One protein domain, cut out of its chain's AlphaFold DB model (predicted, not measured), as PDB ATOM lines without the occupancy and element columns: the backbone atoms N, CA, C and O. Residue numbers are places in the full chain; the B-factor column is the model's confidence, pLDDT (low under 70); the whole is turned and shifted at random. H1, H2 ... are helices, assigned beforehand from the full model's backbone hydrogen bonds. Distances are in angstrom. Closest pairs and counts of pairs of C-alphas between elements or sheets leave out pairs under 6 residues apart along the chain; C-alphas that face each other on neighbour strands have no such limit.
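AT A GLANCE: This is residues 37 to 145 of the 234 residues of an uncharacterized protein of Phytophthora megakarya (UniProt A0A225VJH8). Roughly aligned helices form a rod: hairpin H1-H2 joins long H3 through short H4, and H5 packs on H3, with residues 138 to 145 sticking out. The 109 printed residues have five named helices, H1 to H5, and no named strand: all helix. The whole is only just loose, close to compact: radius of gyration of the C-alphas 16.1 A, spans 58 by 28 by 18 A.

HOW THE PARTS SIT: H1, residues 37 to 53, and H2, residues 56 to 75, touch as a hairpin at a shallow tilt of 12 degrees; their closest C-alphas, Val 47 and Ala 62, are 5.2 A apart. H2 touches H4, residues 111 to 118, with residues 57 to 65 alone; the closest C-alphas are Val 61 and Pro 116, 4.6 A. H3, residues 80 to 107, touches H5, residues 124 to 145, with residues 82 to 89 alone; the closest C-alphas are Asp 82 and Ala 133, 6.8 A. Every O i to N i+4 pair is within hydrogen-bond range in H1, H2 and H5, 22 of 24 in H3 and 0 of 4 in H4, where 3 of 5 O i to N i+3 pairs are.

IN THESE COORDINATES: H1 begins at C-alpha 37 (-35.242, -35.606, 5.576); H3 spans 40.9 A; H5 spans 32.3 A, ending at C-alpha 145 (-28.060, -36.899, 37.661).

THE WHOLE: The printed part has no cut, and its four links are tight. Residues 75 to 78 and 140 to 145 have pLDDT under 70.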
ATOM      1  N   ALA A  37     -34.482 -35.517   6.820       86.12
ATOM      2  CA  ALA A  37     -35.242 -35.606   5.576       86.12
ATOM      3  C   ALA A  37     -35.639 -34.219   5.041       86.12
ATOM      4  O   ALA A  37     -35.567 -33.977   3.836       86.12
ATOM      5  N   GLU A  38     -36.015 -33.303   5.940       87.38
ATOM      6  CA  GLU A  38     -36.323 -31.911   5.604       87.38
ATOM      7  C   GLU A  38     -35.068 -31.175   5.116       87.38
ATOM      8  O   GLU A  38     -35.085 -30.611   4.024       87.38
ATOM      9  N   LEU A  39     -33.949 -31.278   5.843       87.94
ATOM     10  CA  LEU A  39     -32.670 -30.684   5.432       87.94
ATOM     11  C   LEU A  39     -32.169 -31.239   4.083       87.94
ATOM     12  O   LEU A  39     -31.709 -30.484   3.224       87.94
ATOM     13  N   GLY A  40     -32.303 -32.548   3.864       88.38
ATOM     14  CA  GLY A  40     -32.003 -33.192   2.586       88.38
ATOM     15  C   GLY A  40     -32.921 -32.705   1.462       88.38
ATOM     16  O   GLY A  40     -32.475 -32.453   0.348       88.38
ATOM     17  N   SER A  41     -34.215 -32.518   1.732       90.19
ATOM     18  CA  SER A  41     -35.139 -31.963   0.736       90.19
ATOM     19  C   SER A  41     -34.797 -30.517   0.382       90.19
ATOM     20  O   SER A  41     -34.864 -30.150  -0.787       90.19
ATOM     21  N   MET A  42     -34.421 -29.700   1.368       89.88
ATOM     22  CA  MET A  42     -34.025 -28.306   1.152       89.88
ATOM     23  C   MET A  42     -32.759 -28.204   0.296       89.88
ATOM     24  O   MET A  42     -32.707 -27.394  -0.627       89.88
ATOM     25  N   THR A  43     -31.756 -29.038   0.578       91.94
ATOM     26  CA  THR A  43     -30.495 -29.055  -0.179       91.94
ATOM     27  C   THR A  43     -30.685 -29.549  -1.611       91.94
ATOM     28  O   THR A  43     -30.174 -28.909  -2.528       91.94
ATOM     29  N   ARG A  44     -31.518 -30.571  -1.845       92.81
ATOM     30  CA  ARG A  44     -31.902 -30.981  -3.208       92.81
ATOM     31  C   ARG A  44     -32.637 -29.886  -3.978       92.81
ATOM     32  O   ARG A  44     -32.248 -29.573  -5.099       92.81
ATOM     33  N   SER A  45     -33.634 -29.242  -3.365       93.12
ATOM     34  CA  SER A  45     -34.329 -28.105  -3.988       93.12
ATOM     35  C   SER A  45     -33.372 -26.953  -4.315       93.12
ATOM     36  O   SER A  45     -33.524 -26.286  -5.338       93.12
ATOM     37  N   PHE A  46     -32.363 -26.722  -3.468       91.69
ATOM     38  CA  PHE A  46     -31.317 -25.734  -3.722       91.69
ATOM     39  C   PHE A  46     -30.425 -26.119  -4.913       91.69
ATOM     40  O   PHE A  46     -30.146 -25.267  -5.756       91.69
ATOM     41  N   VAL A  47     -30.035 -27.392  -5.040       94.00
ATOM     42  CA  VAL A  47     -29.302 -27.900  -6.216       94.00
ATOM     43  C   VAL A  47     -30.106 -27.695  -7.496       94.00
ATOM     44  O   VAL A  47     -29.570 -27.174  -8.477       94.00
ATOM     45  N   ASP A  48     -31.389 -28.058  -7.490       94.25
ATOM     46  CA  ASP A  48     -32.260 -27.906  -8.658       94.25
ATOM     47  C   ASP A  48     -32.409 -26.434  -9.061       94.25
ATOM     48  O   ASP A  48     -32.305 -26.102 -10.242       94.25
ATOM     49  N   TYR A  49     -32.544 -25.530  -8.086       93.62
ATOM     50  CA  TYR A  49     -32.510 -24.089  -8.335       93.62
ATOM     51  C   TYR A  49     -31.185 -23.645  -8.978       93.62
ATOM     52  O   TYR A  49     -31.190 -22.956 -10.002       93.62
ATOM     53  N   CYS A  50     -30.044 -24.062  -8.419       92.19
ATOM     54  CA  CYS A  50     -28.728 -23.695  -8.940       92.19
ATOM     55  C   CYS A  50     -28.500 -24.201 -10.369       92.19
ATOM     56  O   CYS A  50     -27.901 -23.484 -11.168       92.19
ATOM     57  N   ARG A  51     -29.002 -25.390 -10.720       93.31
ATOM     58  CA  ARG A  51     -28.897 -25.941 -12.084       93.31
ATOM     59  C   ARG A  51     -29.624 -25.099 -13.128       93.31
ATOM     60  O   ARG A  51     -29.191 -25.060 -14.275       93.31
ATOM     61  N   VAL A  52     -30.718 -24.446 -12.742       94.12
ATOM     62  CA  VAL A  52     -31.506 -23.594 -13.642       94.12
ATOM     63  C   VAL A  52     -30.941 -22.172 -13.710       94.12
ATOM     64  O   VAL A  52     -30.951 -21.563 -14.777       94.12
ATOM     65  N   MET A  53     -30.453 -21.641 -12.584       91.38
ATOM     66  CA  MET A  53     -30.202 -20.202 -12.425       91.38
ATOM     67  C   MET A  53     -28.726 -19.803 -12.287       91.38
ATOM     68  O   MET A  53     -28.427 -18.608 -12.327       91.38
ATOM     69  N   CYS A  54     -27.799 -20.741 -12.076       90.19
ATOM     70  CA  CYS A  54     -26.416 -20.428 -11.697       90.19
ATOM     71  C   CYS A  54     -25.364 -21.036 -12.641       90.19
ATOM     72  O   CYS A  54     -25.652 -21.871 -13.493       90.19
ATOM     73  N   ASP A  55     -24.110 -20.593 -12.492       90.25
ATOM     74  CA  ASP A  55     -22.972 -21.122 -13.243       90.25
ATOM     75  C   ASP A  55     -22.520 -22.501 -12.732       90.25
ATOM     76  O   ASP A  55     -22.791 -22.885 -11.594       90.25
ATOM     77  N   SER A  56     -21.755 -23.220 -13.562       90.31
ATOM     78  CA  SER A  56     -21.259 -24.574 -13.262       90.31
ATOM     79  C   SER A  56     -20.520 -24.676 -11.920       90.31
ATOM     80  O   SER A  56     -20.667 -25.671 -11.214       90.31
ATOM     81  N   THR A  57     -19.785 -23.637 -11.509       88.19
ATOM     82  CA  THR A  57     -19.073 -23.640 -10.218       88.19
ATOM     83  C   THR A  57     -20.049 -23.624  -9.048       88.19
ATOM     84  O   THR A  57     -19.902 -24.393  -8.102       88.19
ATOM     85  N   THR A  58     -21.079 -22.779  -9.128       89.62
ATOM     86  CA  THR A  58     -22.125 -22.697  -8.103       89.62
ATOM     87  C   THR A  58     -22.929 -23.997  -8.030       89.62
ATOM     88  O   THR A  58     -23.257 -24.448  -6.934       89.62
ATOM     89  N   VAL A  59     -23.188 -24.644  -9.173       92.88
ATOM     90  CA  VAL A  59     -23.827 -25.970  -9.213       92.88
ATOM     91  C   VAL A  59     -22.974 -27.013  -8.490       92.88
ATOM     92  O   VAL A  59     -23.495 -27.719  -7.632       92.88
ATOM     93  N   GLN A  60     -21.663 -27.064  -8.750       91.00
ATOM     94  CA  GLN A  60     -20.756 -27.998  -8.063       91.00
ATOM     95  C   GLN A  60     -20.715 -27.775  -6.546       91.00
ATOM     96  O   GLN A  60     -20.630 -28.733  -5.781       91.00
ATOM     97  N   VAL A  61     -20.792 -26.520  -6.094       91.25
ATOM     98  CA  VAL A  61     -20.877 -26.190  -4.662       91.25
ATOM     99  C   VAL A  61     -22.178 -26.711  -4.050       91.25
ATOM    100  O   VAL A  61     -22.148 -27.319  -2.980       91.25
ATOM    101  N   ALA A  62     -23.310 -26.509  -4.728       92.38
ATOM    102  CA  ALA A  62     -24.600 -27.013  -4.265       92.38
ATOM    103  C   ALA A  62     -24.624 -28.552  -4.213       92.38
ATOM    104  O   ALA A  62     -25.102 -29.128  -3.238       92.38
ATOM    105  N   GLU A  63     -24.061 -29.222  -5.221       92.06
ATOM    106  CA  GLU A  63     -23.962 -30.686  -5.258       92.06
ATOM    107  C   GLU A  63     -23.047 -31.233  -4.155       92.06
ATOM    108  O   GLU A  63     -23.387 -32.227  -3.514       92.06
ATOM    109  N   ALA A  64     -21.921 -30.571  -3.877       91.25
ATOM    110  CA  ALA A  64     -21.036 -30.951  -2.776       91.25
ATOM    111  C   ALA A  64     -21.732 -30.822  -1.409       91.25
ATOM    112  O   ALA A  64     -21.568 -31.680  -0.540       91.25
ATOM    113  N   LEU A  65     -22.556 -29.784  -1.227       92.25
ATOM    114  CA  LEU A  65     -23.383 -29.622  -0.034       92.25
ATOM    115  C   LEU A  65     -24.412 -30.758   0.115       92.25
ATOM    116  O   LEU A  65     -24.522 -31.335   1.196       92.25
ATOM    117  N   ASP A  66     -25.139 -31.107  -0.947       92.06
ATOM    118  CA  ASP A  66     -26.125 -32.203  -0.922       92.06
ATOM    119  C   ASP A  66     -25.473 -33.569  -0.623       92.06
ATOM    120  O   ASP A  66     -25.958 -34.344   0.212       92.06
ATOM    121  N   GLN A  67     -24.304 -33.835  -1.216       90.56
ATOM    122  CA  GLN A  67     -23.509 -35.036  -0.931       90.56
ATOM    123  C   GLN A  67     -23.041 -35.086   0.527       90.56
ATOM    124  O   GLN A  67     -23.076 -36.150   1.157       90.56
ATOM    125  N   LEU A  68     -22.628 -33.944   1.087       88.00
ATOM    126  CA  LEU A  68     -22.244 -33.847   2.491       88.00
ATOM    127  C   LEU A  68     -23.419 -34.204   3.404       88.00
ATOM    128  O   LEU A  68     -23.256 -35.054   4.281       88.00
ATOM    129  N   ILE A  69     -24.595 -33.604   3.188       88.75
ATOM    130  CA  ILE A  69     -25.793 -33.891   3.991       88.75
ATOM    131  C   ILE A  69     -26.175 -35.366   3.900       88.75
ATOM    132  O   ILE A  69     -26.368 -36.001   4.936       88.75
ATOM    133  N   SER A  70     -26.188 -35.932   2.692       86.69
ATOM    134  CA  SER A  70     -26.484 -37.353   2.473       86.69
ATOM    135  C   SER A  70     -25.509 -38.266   3.224       86.69
ATOM    136  O   SER A  70     -25.899 -39.259   3.841       86.69
ATOM    137  N   THR A  71     -24.221 -37.914   3.222       84.12
ATOM    138  CA  THR A  71     -23.205 -38.701   3.926       84.12
ATOM    139  C   THR A  71     -23.364 -38.577   5.444       84.12
ATOM    140  O   THR A  71     -23.248 -39.573   6.158       84.12
ATOM    141  N   MET A  72     -23.686 -37.385   5.951       79.38
ATOM    142  CA  MET A  72     -23.903 -37.171   7.383       79.38
ATOM    143  C   MET A  72     -25.176 -37.838   7.914       79.38
ATOM    144  O   MET A  72     -25.146 -38.396   9.013       79.38
ATOM    145  N   GLU A  73     -26.253 -37.863   7.125       80.94
ATOM    146  CA  GLU A  73     -27.461 -38.637   7.435       80.94
ATOM    147  C   GLU A  73     -27.127 -40.133   7.588       80.94
ATOM    148  O   GLU A  73     -27.545 -40.782   8.552       80.94
ATOM    149  N   GLY A  74     -26.283 -40.669   6.697       73.00
ATOM    150  CA  GLY A  74     -25.812 -42.055   6.756       73.00
ATOM    151  C   GLY A  74     -24.952 -42.385   7.982       73.00
ATOM    152  O   GLY A  74     -24.959 -43.525   8.450       73.00
ATOM    153  N   TRP A  75     -24.237 -41.402   8.542       68.56
ATOM    154  CA  TRP A  75     -23.346 -41.608   9.690       68.56
ATOM    155  C   TRP A  75     -24.089 -41.752  11.025       68.56
ATOM    156  O   TRP A  75     -23.505 -42.283  11.967       68.56
ATOM    157  N   LYS A  76     -25.359 -41.322  11.131       63.53
ATOM    158  CA  LYS A  76     -26.240 -41.457  12.321       63.53
ATOM    159  C   LYS A  76     -25.672 -40.972  13.674       63.53
ATOM    160  O   LYS A  76     -26.302 -41.181  14.705       63.53
ATOM    161  N   GLN A  77     -24.506 -40.324  13.700       61.19
ATOM    162  CA  GLN A  77     -23.859 -39.815  14.921       61.19
ATOM    163  C   GLN A  77     -24.281 -38.385  15.274       61.19
ATOM    164  O   GLN A  77     -24.057 -37.940  16.399       61.19
ATOM    165  N   CYS A  78     -24.879 -37.664  14.326       66.81
ATOM    166  CA  CYS A  78     -25.346 -36.302  14.522       66.81
ATOM    167  C   CYS A  78     -26.842 -36.333  14.873       66.81
ATOM    168  O   CYS A  78     -27.680 -36.767  14.077       66.81
ATOM    169  N   GLU A  79     -27.169 -35.947  16.106       70.00
ATOM    170  CA  GLU A  79     -28.551 -35.940  16.578       70.00
ATOM    171  C   GLU A  79     -29.326 -34.765  15.985       70.00
ATOM    172  O   GLU A  79     -28.759 -33.738  15.621       70.00
ATOM    173  N   ILE A  80     -30.655 -34.885  15.949       76.62
ATOM    174  CA  ILE A  80     -31.551 -33.817  15.480       76.62
ATOM    175  C   ILE A  80     -31.307 -32.511  16.262       76.62
ATOM    176  O   ILE A  80     -31.373 -31.428  15.693       76.62
ATOM    177  N   ALA A  81     -30.946 -32.606  17.547       75.38
ATOM    178  CA  ALA A  81     -30.619 -31.452  18.389       75.38
ATOM    179  C   ALA A  81     -29.390 -30.654  17.911       75.38
ATOM    180  O   ALA A  81     -29.268 -29.473  18.236       75.38
ATOM    181  N   ASP A  82     -28.498 -31.277  17.137       78.62
ATOM    182  CA  ASP A  82     -27.268 -30.666  16.635       78.62
ATOM    183  C   ASP A  82     -27.445 -30.075  15.217       78.62
ATOM    184  O   ASP A  82     -26.571 -29.345  14.739       78.62
ATOM    185  N   LEU A  83     -28.594 -30.314  14.562       82.56
ATOM    186  CA  LEU A  83     -28.916 -29.772  13.232       82.56
ATOM    187  C   LEU A  83     -28.769 -28.243  13.136       82.56
ATOM    188  O   LEU A  83     -28.174 -27.785  12.160       82.56
ATOM    189  N   PRO A  84     -29.200 -27.421  14.114       82.25
ATOM    190  CA  PRO A  84     -29.035 -25.968  14.016       82.25
ATOM    191  C   PRO A  84     -27.565 -25.523  13.969       82.25
ATOM    192  O   PRO A  84     -27.221 -24.541  13.308       82.25
ATOM    193  N   ILE A  85     -26.669 -26.249  14.650       80.69
ATOM    194  CA  ILE A  85     -25.225 -25.963  14.637       80.69
ATOM    195  C   ILE A  85     -24.661 -26.245  13.245       80.69
ATOM    196  O   ILE A  85     -23.883 -25.448  12.716       80.69
ATOM    197  N   LEU A  86     -25.088 -27.355  12.643       84.12
ATOM    198  CA  LEU A  86     -24.722 -27.721  11.284       84.12
ATOM    199  C   LEU A  86     -25.220 -26.694  10.260       84.12
ATOM    200  O   LEU A  86     -24.433 -26.218   9.444       84.12
ATOM    201  N   VAL A  87     -26.502 -26.324  10.317       86.94
ATOM    202  CA  VAL A  87     -27.108 -25.345   9.400       86.94
ATOM    203  C   VAL A  87     -26.357 -24.017   9.455       86.94
ATOM    204  O   VAL A  87     -26.027 -23.445   8.420       86.94
ATOM    205  N   ARG A  88     -25.992 -23.559  10.657       84.81
ATOM    206  CA  ARG A  88     -25.205 -22.332  10.826       84.81
ATOM    207  C   ARG A  88     -23.807 -22.428  10.217       84.81
ATOM    208  O   ARG A  88     -23.294 -21.441   9.690       84.81
ATOM    209  N   TRP A  89     -23.167 -23.587  10.312       87.44
ATOM    210  CA  TRP A  89     -21.867 -23.807   9.684       87.44
ATOM    211  C   TRP A  89     -21.972 -23.825   8.154       87.44
ATOM    212  O   TRP A  89     -21.158 -23.186   7.487       87.44
ATOM    213  N   ILE A  90     -23.020 -24.448   7.605       88.56
ATOM    214  CA  ILE A  90     -23.327 -24.408   6.168       88.56
ATOM    215  C   ILE A  90     -23.539 -22.962   5.704       88.56
ATOM    216  O   ILE A  90     -22.928 -22.547   4.722       88.56
ATOM    217  N   ASP A  91     -24.330 -22.168   6.432       88.25
ATOM    218  CA  ASP A  91     -24.545 -20.747   6.122       88.25
ATOM    219  C   ASP A  91     -23.227 -19.954   6.124       88.25
ATOM    220  O   ASP A  91     -22.956 -19.168   5.213       88.25
ATOM    221  N   SER A  92     -22.342 -20.221   7.091       85.88
ATOM    222  CA  SER A  92     -21.011 -19.606   7.138       85.88
ATOM    223  C   SER A  92     -20.157 -19.957   5.914       85.88
ATOM    224  O   SER A  92     -19.473 -19.083   5.377       85.88
ATOM    225  N   LEU A  93     -20.201 -21.208   5.444       86.25
ATOM    226  CA  LEU A  93     -19.490 -21.626   4.231       86.25
ATOM    227  C   LEU A  93     -20.080 -21.000   2.965       86.25
ATOM    228  O   LEU A  93     -19.333 -20.517   2.116       86.25
ATOM    229  N   LEU A  94     -21.407 -20.953   2.843       87.69
ATOM    230  CA  LEU A  94     -22.080 -20.302   1.714       87.69
ATOM    231  C   LEU A  94     -21.802 -18.794   1.689       87.69
ATOM    232  O   LEU A  94     -21.598 -18.204   0.625       87.69
ATOM    233  N   LYS A  95     -21.720 -18.157   2.861       88.19
ATOM    234  CA  LYS A  95     -21.264 -16.772   2.974       88.19
ATOM    235  C   LYS A  95     -19.817 -16.621   2.507       88.19
ATOM    236  O   LYS A  95     -19.553 -15.726   1.711       88.19
ATOM    237  N   HIS A  96     -18.919 -17.507   2.935       85.94
ATOM    238  CA  HIS A  96     -17.529 -17.488   2.484       85.94
ATOM    239  C   HIS A  96     -17.411 -17.660   0.962       85.94
ATOM    240  O   HIS A  96     -16.646 -16.943   0.319       85.94
ATOM    241  N   TYR A  97     -18.227 -18.535   0.367       87.31
ATOM    242  CA  TYR A  97     -18.313 -18.698  -1.084       87.31
ATOM    243  C   TYR A  97     -18.744 -17.410  -1.791       87.31
ATOM    244  O   TYR A  97     -18.120 -17.000  -2.766       87.31
ATOM    245  N   ARG A  98     -19.780 -16.734  -1.285       87.81
ATOM    246  CA  ARG A  98     -20.233 -15.443  -1.823       87.81
ATOM    247  C   ARG A  98     -19.151 -14.363  -1.721       87.81
ATOM    248  O   ARG A  98     -18.985 -13.587  -2.663       87.81
ATOM    249  N   ASP A  99     -18.410 -14.324  -0.616       85.56
ATOM    250  CA  ASP A  99     -17.294 -13.389  -0.442       85.56
ATOM    251  C   ASP A  99     -16.171 -13.687  -1.456       85.56
ATOM    252  O   ASP A  99     -15.676 -12.768  -2.107       85.56
ATOM    253  N   ALA A 100     -15.837 -14.966  -1.671       85.44
ATOM    254  CA  ALA A 100     -14.875 -15.402  -2.687       85.44
ATOM    255  C   ALA A 100     -15.343 -15.072  -4.117       85.44
ATOM    256  O   ALA A 100     -14.576 -14.549  -4.919       85.44
ATOM    257  N   ALA A 101     -16.625 -15.287  -4.427       85.75
ATOM    258  CA  ALA A 101     -17.205 -14.921  -5.717       85.75
ATOM    259  C   ALA A 101     -17.151 -13.406  -5.962       85.75
ATOM    260  O   ALA A 101     -16.872 -12.969  -7.076       85.75
ATOM    261  N   THR A 102     -17.367 -12.604  -4.917       86.81
ATOM    262  CA  THR A 102     -17.237 -11.144  -4.985       86.81
ATOM    263  C   THR A 102     -15.785 -10.744  -5.247       86.81
ATOM    264  O   THR A 102     -15.520  -9.924  -6.123       86.81
ATOM    265  N   GLN A 103     -14.828 -11.355  -4.543       82.75
ATOM    266  CA  GLN A 103     -13.398 -11.104  -4.753       82.75
ATOM    267  C   GLN A 103     -12.935 -11.488  -6.158       82.75
ATOM    268  O   GLN A 103     -12.213 -10.714  -6.780       82.75
ATOM    269  N   ASP A 104     -13.384 -12.627  -6.684       85.06
ATOM    270  CA  ASP A 104     -13.035 -13.085  -8.030       85.06
ATOM    271  C   ASP A 104     -13.502 -12.096  -9.113       85.06
ATOM    272  O   ASP A 104     -12.774 -11.858 -10.077       85.06
ATOM    273  N   ILE A 105     -14.656 -11.443  -8.924       83.25
ATOM    274  CA  ILE A 105     -15.139 -10.383  -9.826       83.25
ATOM    275  C   ILE A 105     -14.211  -9.159  -9.792       83.25
ATOM    276  O   ILE A 105     -13.897  -8.599 -10.841       83.25
ATOM    277  N   PHE A 106     -13.764  -8.738  -8.605       79.25
ATOM    278  CA  PHE A 106     -12.941  -7.531  -8.450       79.25
ATOM    279  C   PHE A 106     -11.457  -7.740  -8.773       79.25
ATOM    280  O   PHE A 106     -10.792  -6.806  -9.219       79.25
ATOM    281  N   HIS A 107     -10.930  -8.942  -8.541       79.50
ATOM    282  CA  HIS A 107      -9.498  -9.239  -8.620       79.50
ATOM    283  C   HIS A 107      -9.122 -10.207  -9.748       79.50
ATOM    284  O   HIS A 107      -7.940 -10.518  -9.892       79.50
ATOM    285  N   LEU A 108     -10.091 -10.662 -10.558       74.25
ATOM    286  CA  LEU A 108      -9.893 -11.635 -11.645       74.25
ATOM    287  C   LEU A 108      -9.204 -12.929 -11.170       74.25
ATOM    288  O   LEU A 108      -8.457 -13.570 -11.910       74.25
ATOM    289  N   THR A 109      -9.441 -13.308  -9.915       76.12
ATOM    290  CA  THR A 109      -8.962 -14.559  -9.319       76.12
ATOM    291  C   THR A 109      -9.972 -15.692  -9.534       76.12
ATOM    292  O   THR A 109     -11.075 -15.474 -10.028       76.12
ATOM    293  N   SER A 110      -9.591 -16.929  -9.196       77.62
ATOM    294  CA  SER A 110     -10.479 -18.105  -9.253       77.62
ATOM    295  C   SER A 110     -10.521 -18.828  -7.904       77.62
ATOM    296  O   SER A 110     -10.396 -20.048  -7.802       77.62
ATOM    297  N   THR A 111     -10.637 -18.051  -6.828       76.75
ATOM    298  CA  THR A 111     -10.661 -18.574  -5.456       76.75
ATOM    299  C   THR A 111     -11.926 -19.381  -5.172       76.75
ATOM    300  O   THR A 111     -11.888 -20.319  -4.378       76.75
ATOM    301  N   ARG A 112     -13.031 -19.103  -5.876       81.19
ATOM    302  CA  ARG A 112     -14.289 -19.845  -5.723       81.19
ATOM    303  C   ARG A 112     -14.259 -21.255  -6.326       81.19
ATOM    304  O   ARG A 112     -15.104 -22.072  -5.978       81.19
ATOM    305  N   ALA A 113     -13.294 -21.576  -7.194       80.31
ATOM    306  CA  ALA A 113     -13.212 -22.888  -7.849       80.31
ATOM    307  C   ALA A 113     -12.856 -24.029  -6.881       80.31
ATOM    308  O   ALA A 113     -13.215 -25.178  -7.117       80.31
ATOM    309  N   VAL A 114     -12.186 -23.722  -5.764       83.44
ATOM    310  CA  VAL A 114     -11.870 -24.716  -4.725       83.44
ATOM    311  C   VAL A 114     -13.012 -24.911  -3.722       83.44
ATOM    312  O   VAL A 114     -12.930 -25.806  -2.882       83.44
ATOM    313  N   ALA A 115     -14.084 -24.116  -3.811       83.44
ATOM    314  CA  ALA A 115     -15.177 -24.111  -2.844       83.44
ATOM    315  C   ALA A 115     -15.902 -25.455  -2.648       83.44
ATOM    316  O   ALA A 115     -16.227 -25.765  -1.500       83.44
ATOM    317  N   PRO A 116     -16.100 -26.304  -3.680       84.38
ATOM    318  CA  PRO A 116     -16.694 -27.627  -3.481       84.38
ATOM    319  C   PRO A 116     -15.927 -28.480  -2.457       84.38
ATOM    320  O   PRO A 116     -16.531 -29.228  -1.696       84.38
ATOM    321  N   SER A 117     -14.600 -28.313  -2.359       82.69
ATOM    322  CA  SER A 117     -13.767 -29.062  -1.405       82.69
ATOM    323  C   SER A 117     -13.990 -28.678   0.065       82.69
ATOM    324  O   SER A 117     -13.624 -29.443   0.959       82.69
ATOM    325  N   TRP A 118     -14.597 -27.517   0.335       83.19
ATOM    326  CA  TRP A 118     -14.876 -27.059   1.698       83.19
ATOM    327  C   TRP A 118     -16.003 -27.864   2.356       83.19
ATOM    328  O   TRP A 118     -15.979 -28.069   3.575       83.19
ATOM    329  N   PHE A 119     -16.945 -28.360   1.548       81.94
ATOM    330  CA  PHE A 119     -18.073 -29.197   1.956       81.94
ATOM    331  C   PHE A 119     -17.640 -30.661   2.085       81.94
ATOM    332  O   PHE A 119     -18.065 -31.541   1.345       81.94
ATOM    333  N   SER A 120     -16.750 -30.923   3.041       82.31
ATOM    334  CA  SER A 120     -16.224 -32.259   3.325       82.31
ATOM    335  C   SER A 120     -16.457 -32.637   4.780       82.31
ATOM    336  O   SER A 120     -16.302 -31.808   5.675       82.31
ATOM    337  N   ILE A 121     -16.743 -33.918   5.033       72.81
ATOM    338  CA  ILE A 121     -16.805 -34.449   6.401       72.81
ATOM    339  C   ILE A 121     -15.464 -34.270   7.103       72.81
ATOM    340  O   ILE A 121     -15.444 -33.948   8.279       72.81
ATOM    341  N   SER A 122     -14.348 -34.383   6.376       73.19
ATOM    342  CA  SER A 122     -12.997 -34.218   6.934       73.19
ATOM    343  C   SER A 122     -12.643 -32.764   7.269       73.19
ATOM    344  O   SER A 122     -11.494 -32.470   7.606       73.19
ATOM    345  N   ASN A 123     -13.596 -31.834   7.156       75.38
ATOM    346  CA  ASN A 123     -13.365 -30.441   7.484       75.38
ATOM    347  C   ASN A 123     -13.101 -30.294   9.002       75.38
ATOM    348  O   ASN A 123     -13.940 -30.676   9.828       75.38
ATOM    349  N   PRO A 124     -11.945 -29.730   9.406       73.94
ATOM    350  CA  PRO A 124     -11.586 -29.604  10.816       73.94
ATOM    351  C   PRO A 124     -12.542 -28.698  11.604       73.94
ATOM    352  O   PRO A 124     -12.677 -28.879  12.816       73.94
ATOM    353  N   GLU A 125     -13.206 -27.742  10.947       78.25
ATOM    354  CA  GLU A 125     -14.207 -26.881  11.584       78.25
ATOM    355  C   GLU A 125     -15.465 -27.671  11.940       78.25
ATOM    356  O   GLU A 125     -15.922 -27.602  13.082       78.25
ATOM    357  N   LEU A 126     -15.962 -28.493  11.011       77.69
ATOM    358  CA  LEU A 126     -17.095 -29.387  11.248       77.69
ATOM    359  C   LEU A 126     -16.791 -30.363  12.392       77.69
ATOM    360  O   LEU A 126     -17.578 -30.489  13.331       77.69
ATOM    361  N   HIS A 127     -15.610 -30.987  12.376       77.38
ATOM    362  CA  HIS A 127     -15.163 -31.863  13.464       77.38
ATOM    363  C   HIS A 127     -15.139 -31.135  14.817       77.38
ATOM    364  O   HIS A 127     -15.598 -31.672  15.827       77.38
ATOM    365  N   SER A 128     -14.627 -29.901  14.851       77.06
ATOM    366  CA  SER A 128     -14.586 -29.092  16.074       77.06
ATOM    367  C   SER A 128     -15.988 -28.768  16.599       77.06
ATOM    368  O   SER A 128     -16.208 -28.787  17.816       77.06
ATOM    369  N   LEU A 129     -16.941 -28.484  15.706       77.44
ATOM    370  CA  LEU A 129     -18.335 -28.233  16.071       77.44
ATOM    371  C   LEU A 129     -18.998 -29.484  16.651       77.44
ATOM    372  O   LEU A 129     -19.591 -29.400  17.726       77.44
ATOM    373  N   MET A 130     -18.818 -30.649  16.020       74.50
ATOM    374  CA  MET A 130     -19.377 -31.910  16.520       74.50
ATOM    375  C   MET A 130     -18.814 -32.296  17.892       74.50
ATOM    376  O   MET A 130     -19.568 -32.635  18.802       74.50
ATOM    377  N   ILE A 131     -17.497 -32.174  18.093       77.31
ATOM    378  CA  ILE A 131     -16.871 -32.432  19.402       77.31
ATOM    379  C   ILE A 131     -17.427 -31.478  20.466       77.31
ATOM    380  O   ILE A 131     -17.694 -31.888  21.598       77.31
ATOM    381  N   THR A 132     -17.628 -30.205  20.114       76.56
ATOM    382  CA  THR A 132     -18.181 -29.204  21.037       76.56
ATOM    383  C   THR A 132     -19.625 -29.526  21.421       76.56
ATOM    384  O   THR A 132     -19.971 -29.420  22.602       76.56
ATOM    385  N   ALA A 133     -20.442 -29.952  20.455       71.19
ATOM    386  CA  ALA A 133     -21.824 -30.368  20.669       71.19
ATOM    387  C   ALA A 133     -21.911 -31.601  21.587       71.19
ATOM    388  O   ALA A 133     -22.568 -31.554  22.631       71.19
ATOM    389  N   LEU A 134     -21.133 -32.650  21.293       70.19
ATOM    390  CA  LEU A 134     -21.031 -33.857  22.125       70.19
ATOM    391  C   LEU A 134     -20.580 -33.534  23.557       70.19
ATOM    392  O   LEU A 134     -21.186 -33.990  24.528       70.19
ATOM    393  N   ALA A 135     -19.557 -32.689  23.710       73.88
ATOM    394  CA  ALA A 135     -19.088 -32.265  25.024       73.88
ATOM    395  C   ALA A 135     -20.153 -31.451  25.784       73.88
ATOM    396  O   ALA A 135     -20.235 -31.539  27.008       73.88
ATOM    397  N   GLY A 136     -20.968 -30.656  25.083       72.69
ATOM    398  CA  GLY A 136     -22.122 -29.960  25.657       72.69
ATOM    399  C   GLY A 136     -23.144 -30.921  26.247       72.69
ATOM    400  O   GLY A 136     -23.546 -30.759  27.397       72.69
ATOM    401  N   ARG A 137     -23.487 -31.965  25.493       70.00
ATOM    402  CA  ARG A 137     -24.458 -32.981  25.905       70.00
ATOM    403  C   ARG A 137     -24.005 -33.782  27.122       70.00
ATOM    404  O   ARG A 137     -24.802 -33.979  28.036       70.00
ATOM    405  N   LEU A 138     -22.732 -34.185  27.169       71.69
ATOM    406  CA  LEU A 138     -22.168 -34.879  28.332       71.69
ATOM    407  C   LEU A 138     -22.284 -34.025  29.604       71.69
ATOM    408  O   LEU A 138     -22.777 -34.506  30.621       71.69
ATOM    409  N   ARG A 139     -21.962 -32.727  29.516       72.00
ATOM    410  CA  ARG A 139     -22.129 -31.789  30.641       72.00
ATOM    411  C   ARG A 139     -23.594 -31.630  31.060       72.00
ATOM    412  O   ARG A 139     -23.892 -31.559  32.246       72.00
ATOM    413  N   SER A 140     -24.525 -31.579  30.107       63.94
ATOM    414  CA  SER A 140     -25.961 -31.485  30.407       63.94
ATOM    415  C   SER A 140     -26.529 -32.765  31.035       63.94
ATOM    416  O   SER A 140     -27.462 -32.682  31.832       63.94
ATOM    417  N   ALA A 141     -25.976 -33.938  30.717       60.41
ATOM    418  CA  ALA A 141     -26.366 -35.212  31.326       60.41
ATOM    419  C   ALA A 141     -25.875 -35.345  32.782       60.41
ATOM    420  O   ALA A 141     -26.623 -35.819  33.641       60.41
ATOM    421  N   GLU A 142     -24.668 -34.857  33.084       57.94
ATOM    422  CA  GLU A 142     -24.127 -34.793  34.453       57.94
ATOM    423  C   GLU A 142     -24.988 -33.907  35.373       57.94
ATOM    424  O   GLU A 142     -25.219 -34.241  36.532       57.94
ATOM    425  N   VAL A 143     -25.564 -32.818  34.852       57.28
ATOM    426  CA  VAL A 143     -26.455 -31.936  35.631       57.28
ATOM    427  C   VAL A 143     -27.794 -32.610  35.974       57.28
ATOM    428  O   VAL A 143     -28.355 -32.348  37.035       57.28
ATOM    429  N   ARG A 144     -28.311 -33.510  35.123       53.25
ATOM    430  CA  ARG A 144     -29.598 -34.202  35.362       53.25
ATOM    431  C   ARG A 144     -29.503 -35.338  36.385       53.25
ATOM    432  O   ARG A 144     -30.525 -35.728  36.939       53.25
ATOM    433  N   THR A 145     -28.304 -35.853  36.651       54.53
ATOM    434  CA  THR A 145     -28.060 -36.899  37.661       54.53
ATOM    435  C   THR A 145     -27.717 -36.330  39.044       54.53
ATOM    436  O   THR A 145     -27.828 -37.039  40.041       54.53
TER     437      THR A 145